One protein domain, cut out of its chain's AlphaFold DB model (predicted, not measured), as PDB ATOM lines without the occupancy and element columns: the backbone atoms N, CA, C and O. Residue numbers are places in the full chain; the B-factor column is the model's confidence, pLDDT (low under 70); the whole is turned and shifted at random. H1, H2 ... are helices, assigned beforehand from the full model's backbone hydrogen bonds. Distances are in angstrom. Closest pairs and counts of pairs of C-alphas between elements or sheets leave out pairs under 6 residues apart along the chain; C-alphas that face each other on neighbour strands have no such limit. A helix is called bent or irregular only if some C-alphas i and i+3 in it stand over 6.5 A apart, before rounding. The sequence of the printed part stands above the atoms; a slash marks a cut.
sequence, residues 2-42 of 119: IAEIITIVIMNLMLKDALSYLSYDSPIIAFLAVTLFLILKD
ATOM      1  N   ILE A   2      -0.633 -20.338  -3.996       76.12
ATOM      2  CA  ILE A   2      -1.128 -21.223  -2.904       76.12
ATOM      3  C   ILE A   2      -2.592 -20.916  -2.535       76.12
ATOM      4  O   ILE A   2      -3.404 -21.829  -2.435       76.12
ATOM      5  N   ALA A   3      -2.954 -19.634  -2.426       75.50
ATOM      6  CA  ALA A   3      -4.332 -19.217  -2.155       75.50
ATOM      7  C   ALA A   3      -5.324 -19.612  -3.268       75.50
ATOM      8  O   ALA A   3      -6.454 -19.964  -2.964       75.50
ATOM      9  N   GLU A   4      -4.901 -19.613  -4.537       77.75
ATOM     10  CA  GLU A   4      -5.745 -20.012  -5.679       77.75
ATOM     11  C   GLU A   4      -5.972 -21.527  -5.713       77.75
ATOM     12  O   GLU A   4      -7.068 -21.996  -6.000       77.75
ATOM     13  N   ILE A   5      -4.948 -22.310  -5.367       78.94
ATOM     14  CA  ILE A   5      -5.082 -23.764  -5.227       78.94
ATOM     15  C   ILE A   5      -6.057 -24.075  -4.087       78.94
ATOM     16  O   ILE A   5      -6.940 -24.915  -4.244       78.94
ATOM     17  N   ILE A   6      -5.945 -23.362  -2.965       80.69
ATOM     18  CA  ILE A   6      -6.853 -23.517  -1.825       80.69
ATOM     19  C   ILE A   6      -8.290 -23.135  -2.205       80.69
ATOM     20  O   ILE A   6      -9.204 -23.884  -1.875       80.69
ATOM     21  N   THR A   7      -8.520 -22.033  -2.927       80.06
ATOM     22  CA  THR A   7      -9.880 -21.655  -3.353       80.06
ATOM     23  C   THR A   7     -10.483 -22.665  -4.326       80.06
ATOM     24  O   THR A   7     -11.651 -23.011  -4.168       80.06
ATOM     25  N   ILE A   8      -9.705 -23.206  -5.270       81.88
ATOM     26  CA  ILE A   8     -10.165 -24.275  -6.174       81.88
ATOM     27  C   ILE A   8     -10.518 -25.543  -5.387       81.88
ATOM     28  O   ILE A   8     -11.573 -26.136  -5.613       81.88
ATOM     29  N   VAL A   9      -9.671 -25.949  -4.437       83.06
ATOM     30  CA  VAL A   9      -9.900 -27.140  -3.603       83.06
ATOM     31  C   VAL A   9     -11.132 -26.965  -2.712       83.06
ATOM     32  O   VAL A   9     -11.962 -27.866  -2.649       83.06
ATOM     33  N   ILE A  10     -11.305 -25.802  -2.077       82.19
ATOM     34  CA  ILE A  10     -12.490 -25.498  -1.261       82.19
ATOM     35  C   ILE A  10     -13.756 -25.500  -2.121       82.19
ATOM     36  O   ILE A  10     -14.751 -26.100  -1.717       82.19
ATOM     37  N   MET A  11     -13.728 -24.891  -3.313       79.62
ATOM     38  CA  MET A  11     -14.876 -24.912  -4.225       79.62
ATOM     39  C   MET A  11     -15.254 -26.343  -4.615       79.62
ATOM     40  O   MET A  11     -16.426 -26.694  -4.546       79.62
ATOM     41  N   ASN A  12     -14.271 -27.185  -4.941       81.38
ATOM     42  CA  ASN A  12     -14.500 -28.581  -5.322       81.38
ATOM     43  C   ASN A  12     -15.016 -29.454  -4.160       81.38
ATOM     44  O   ASN A  12     -15.749 -30.413  -4.377       81.38
ATOM     45  N   LEU A  13     -14.663 -29.122  -2.913       80.25
ATOM     46  CA  LEU A  13     -15.139 -29.837  -1.722       80.25
ATOM     47  C   LEU A  13     -16.525 -29.371  -1.246       80.25
ATOM     48  O   LEU A  13     -17.276 -30.171  -0.690       80.25
ATOM     49  N   MET A  14     -16.858 -28.089  -1.419       77.69
ATOM     50  CA  MET A  14     -18.081 -27.480  -0.873       77.69
ATOM     51  C   MET A  14     -19.237 -27.417  -1.880       77.69
ATOM     52  O   MET A  14     -20.397 -27.435  -1.468       77.69
ATOM     53  N   LEU A  15     -18.955 -27.338  -3.186       78.75
ATOM     54  CA  LEU A  15     -19.971 -27.224  -4.236       78.75
ATOM     55  C   LEU A  15     -20.056 -28.513  -5.055       78.75
ATOM     56  O   LEU A  15     -19.090 -28.921  -5.693       78.75
ATOM     57  N   LYS A  16     -21.251 -29.114  -5.106       73.06
ATOM     58  CA  LYS A  16     -21.528 -30.283  -5.961       73.06
ATOM     59  C   LYS A  16     -21.352 -29.988  -7.456       73.06
ATOM     60  O   LYS A  16     -20.954 -30.884  -8.191       73.06
ATOM     61  N   ASP A  17     -21.564 -28.736  -7.863       75.56
ATOM     62  CA  ASP A  17     -21.436 -28.265  -9.248       75.56
ATOM     63  C   ASP A  17     -20.217 -27.348  -9.441       75.56
ATOM     64  O   ASP A  17     -20.233 -26.413 -10.236       75.56
ATOM     65  N   ALA A  18     -19.118 -27.591  -8.720       73.88
ATOM     66  CA  ALA A  18     -17.889 -26.802  -8.867       73.88
ATOM     67  C   ALA A  18     -17.400 -26.708 -10.327       73.88
ATOM     68  O   ALA A  18     -16.814 -25.703 -10.726       73.88
ATOM     69  N   LEU A  19     -17.691 -27.727 -11.145       73.81
ATOM     70  CA  LEU A  19     -17.319 -27.782 -12.557       73.81
ATOM     71  C   LEU A  19     -17.976 -26.677 -13.405       73.81
ATOM     72  O   LEU A  19     -17.344 -26.188 -14.335       73.81
ATOM     73  N   SER A  20     -19.208 -26.257 -13.082       76.50
ATOM     74  CA  SER A  20     -19.899 -25.175 -13.804       76.50
ATOM     75  C   SER A  20     -19.412 -23.787 -13.395       76.50
ATOM     76  O   SER A  20     -19.604 -22.824 -14.118       76.50
ATOM     77  N   TYR A  21     -18.791 -23.663 -12.223       74.94
ATOM     78  CA  TYR A  21     -18.148 -22.422 -11.788       74.94
ATOM     79  C   TYR A  21     -16.695 -22.320 -12.273       74.94
ATOM     80  O   TYR A  21     -16.147 -21.219 -12.338       74.94
ATOM     81  N   LEU A  22     -16.090 -23.455 -12.634       77.62
ATOM     82  CA  LEU A  22     -14.762 -23.600 -13.239       77.62
ATOM     83  C   LEU A  22     -14.831 -23.818 -14.761       77.62
ATOM     84  O   LEU A  22     -13.852 -24.254 -15.370       77.62
ATOM     85  N   SER A  23     -15.968 -23.525 -15.388       79.12
ATOM     86  CA  SER A  23     -16.107 -23.534 -16.841       79.12
ATOM     87  C   SER A  23     -15.528 -22.256 -17.456       79.12
ATOM     88  O   SER A  23     -15.526 -21.198 -16.829       79.12
ATOM     89  N   TYR A  24     -15.023 -22.349 -18.691       74.50
ATOM     90  CA  TYR A  24     -14.306 -21.267 -19.390       74.50
ATOM     91  C   TYR A  24     -15.085 -19.947 -19.533       74.50
ATOM     92  O   TYR A  24     -14.479 -18.899 -19.742       74.50
ATOM     93  N   ASP A  25     -16.406 -19.995 -19.424       82.38
ATOM     94  CA  ASP A  25     -17.350 -18.878 -19.483       82.38
ATOM     95  C   ASP A  25     -17.648 -18.241 -18.113       82.38
ATOM     96  O   ASP A  25     -18.327 -17.216 -18.035       82.38
ATOM     97  N   SER A  26     -17.119 -18.804 -17.024       84.88
ATOM     98  CA  SER A  26     -17.321 -18.292 -15.673       84.88
ATOM     99  C   SER A  26     -16.440 -17.069 -15.374       84.88
ATOM    100  O   SER A  26     -15.221 -17.100 -15.586       84.88
ATOM    101  N   PRO A  27     -16.998 -16.006 -14.760       83.94
ATOM    102  CA  PRO A  27     -16.228 -14.835 -14.334       83.94
ATOM    103  C   PRO A  27     -15.175 -15.165 -13.263       83.94
ATOM    104  O   PRO A  27     -14.214 -14.415 -13.090       83.94
ATOM    105  N   ILE A  28     -15.315 -16.297 -12.562       84.44
ATOM    106  CA  ILE A  28     -14.349 -16.758 -11.553       84.44
ATOM    107  C   ILE A  28     -13.001 -17.081 -12.202       84.44
ATOM    108  O   ILE A  28     -11.961 -16.762 -11.631       84.44
ATOM    109  N   ILE A  29     -12.999 -17.649 -13.411       86.81
ATOM    110  CA  ILE A  29     -11.756 -17.937 -14.139       86.81
ATOM    111  C   ILE A  29     -11.066 -16.651 -14.556       86.81
ATOM    112  O   ILE A  29      -9.850 -16.546 -14.421       86.81
ATOM    113  N   ALA A  30     -11.828 -15.659 -15.023       86.06
ATOM    114  CA  ALA A  30     -11.267 -14.359 -15.370       86.06
ATOM    115  C   ALA A  30     -10.594 -13.713 -14.150       86.06
ATOM    116  O   ALA A  30      -9.464 -13.237 -14.249       86.06
ATOM    117  N   PHE A  31     -11.244 -13.769 -12.984       87.31
ATOM    118  CA  PHE A  31     -10.660 -13.278 -11.738       87.31
ATOM    119  C   PHE A  31      -9.379 -14.035 -11.362       87.31
ATOM    120  O   PHE A  31      -8.360 -13.404 -11.089       87.31
ATOM    121  N   LEU A  32      -9.401 -15.369 -11.421       86.38
ATOM    122  CA  LEU A  32      -8.257 -16.223 -11.088       86.38
ATOM    123  C   LEU A  32      -7.077 -16.013 -12.055       86.38
ATOM    124  O   LEU A  32      -5.919 -16.004 -11.648       86.38
ATOM    125  N   ALA A  33      -7.357 -15.777 -13.338       87.31
ATOM    126  CA  ALA A  33      -6.343 -15.434 -14.328       87.31
ATOM    127  C   ALA A  33      -5.698 -14.067 -14.041       87.31
ATOM    128  O   ALA A  33      -4.476 -13.935 -14.122       87.31
ATOM    129  N   VAL A  34      -6.496 -13.060 -13.668       88.75
ATOM    130  CA  VAL A  34      -5.990 -11.724 -13.309       88.75
ATOM    131  C   VAL A  34      -5.121 -11.786 -12.056       88.75
ATOM    132  O   VAL A  34      -4.043 -11.192 -12.039       88.75
ATOM    133  N   THR A  35      -5.535 -12.519 -11.021       87.94
ATOM    134  CA  THR A  35      -4.729 -12.664  -9.800       87.94
ATOM    135  C   THR A  35      -3.421 -13.395 -10.070       87.94
ATOM    136  O   THR A  35      -2.370 -12.938  -9.616       87.94
ATOM    137  N   LEU A  36      -3.450 -14.459 -10.876       87.19
ATOM    138  CA  LEU A  36      -2.249 -15.184 -11.277       87.19
ATOM    139  C   LEU A  36      -1.296 -14.273 -12.060       87.19
ATOM    140  O   LEU A  36      -0.097 -14.243 -11.779       87.19
ATOM    141  N   PHE A  37      -1.828 -13.487 -12.999       87.94
ATOM    142  CA  PHE A  37      -1.048 -12.520 -13.768       87.94
ATOM    143  C   PHE A  37      -0.398 -11.469 -12.865       87.94
ATOM    144  O   PHE A  37       0.794 -11.219 -12.996       87.94
ATOM    145  N   LEU A  38      -1.142 -10.886 -11.920       88.56
ATOM    146  CA  LEU A  38      -0.605  -9.886 -10.992       88.56
ATOM    147  C   LEU A  38       0.535 -10.441 -10.133       88.56
ATOM    148  O   LEU A  38       1.523  -9.744  -9.933       88.56
ATOM    149  N   ILE A  39       0.428 -11.695  -9.680       87.31
ATOM    150  CA  ILE A  39       1.500 -12.370  -8.930       87.31
ATOM    151  C   ILE A  39       2.750 -12.540  -9.798       87.31
ATOM    152  O   ILE A  39       3.863 -12.359  -9.314       87.31
ATOM    153  N   LEU A  40       2.577 -12.897 -11.071       84.88
ATOM    154  CA  LEU A  40       3.688 -13.166 -11.985       84.88
ATOM    155  C   LEU A  40       4.306 -11.894 -12.586       84.88
ATOM    156  O   LEU A  40       5.474 -11.912 -12.960       84.88
ATOM    157  N   LYS A  41       3.557 -10.787 -12.654       83.94
ATOM    158  CA  LYS A  41       3.963  -9.538 -13.322       83.94
ATOM    159  C   LYS A  41       5.248  -8.934 -12.751       83.94
ATOM    160  O   LYS A  41       6.042  -8.370 -13.498       83.94
ATOM    161  N   ASP A  42       5.450  -9.037 -11.441       78.50
ATOM    162  CA  ASP A  42       6.586  -8.400 -10.765       78.50
ATOM    163  C   ASP A  42       7.861  -9.267 -10.778       78.50
ATOM    164  O   ASP A  42       8.923  -8.822 -10.329       78.50
TER     165      ASP A  42
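AT A GLANCE: This is residues 2 to 42 of the 119 residues of the protein "Uncharacterized protein conserved in bacteria" of Lachnospira eligens (UniProt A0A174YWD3). What does a first look at this model show? A flat, open U of three helices: two long helices, H1 and H3, run opposite ways at a shallow tilt of 18 degrees, and the short helix H2 sits in the turn that joins them at one end. The U is loosely formed, for H1 and H3 have just 1 pair of C-alphas within 8 A, and residues 37 to 42, of which 37 to 41 belong to H3, stick out at the other end. What is it made of, and how large is it? The printed part has 41 residues with three named helices, in the order H1, H2, H3, and no named strand, and its class is all helix. It is only just loose, close to compact, with a radius of gyration of the C-alphas of 11.0 A, and the C-alphas span 36 by 22 by 8 A.

IN THESE COORDINATES: Where does the first helix lie? H1 is residues 2 to 14, from Ile 2 to Met 14, and measures 18.2 A from first to last C-alpha. Its C-alpha 2 is at (-1.128, -21.223, -2.904) and its C-alpha 14 at (-18.081, -27.480, -0.873). What comes next along the printed part? H2 is residues 18 to 21, from Ala 18 to Tyr 21, and C-alpha 18 is at (-17.889, -26.802, -8.867). Which helix is the longest by residues? It is H3, residues 27 to 41, from Pro 27 to Lys 41, with 15 residues and 20.9 A from first to last C-alpha. It ends at C-alpha 41, at (3.963, -9.538, -13.322), and neither it nor H1 or H2 is bent.

HOW THE PARTS SIT: How does H1 stand to H2? They touch only at the corner by their link, and only just, with 3 pairs of C-alphas within 8 A. H1 touches H2 with residues 11 to 12 alone, and the closest C-alphas of the two, those of Asn 12 and Ala 18, are 5.2 A apart. How does H3 stand to the other two? H1 and H3 are close but not clearly touching: their closest C-alphas, those of Glu 4 and Leu 32, are 7.1 A apart, and their centres 14.6 A. H2 and H3 are also close but not clearly touching, with the C-alphas of Tyr 21 and Ile 28, the closest of the two, 6.8 A apart. What do the backbone N and O atoms show? In H1 and H3 every pair of O of residue i and N of residue i+4 is within hydrogen-bond range. H2, with 4 residues, is too short for such a pair, and its 1 pair of O of residue i and N of residue i+3 is within range.

THE WHOLE: How far does the whole reach? The two C-alphas farthest apart in the domain are those of Lys 16 and Asp 42, at 35.9 A, while those of Ile 2 and Asp 42, the first and last printed, are 16.9 A apart. Is the backbone continuous, and how long are its links? The printed part has no cut, and both links are tight: 3 residues between H1 and H2, and 5 between H2 and H3. Which residues stand free? Residues 23 to 28 do, and so do residues 37 to 42, of which 37 to 41 belong to H3. How confident is the model? The mean pLDDT of the printed part is 81.4, with means of 80 for H1, 75 for H2 and 87 for H3, and no printed residue is under 70.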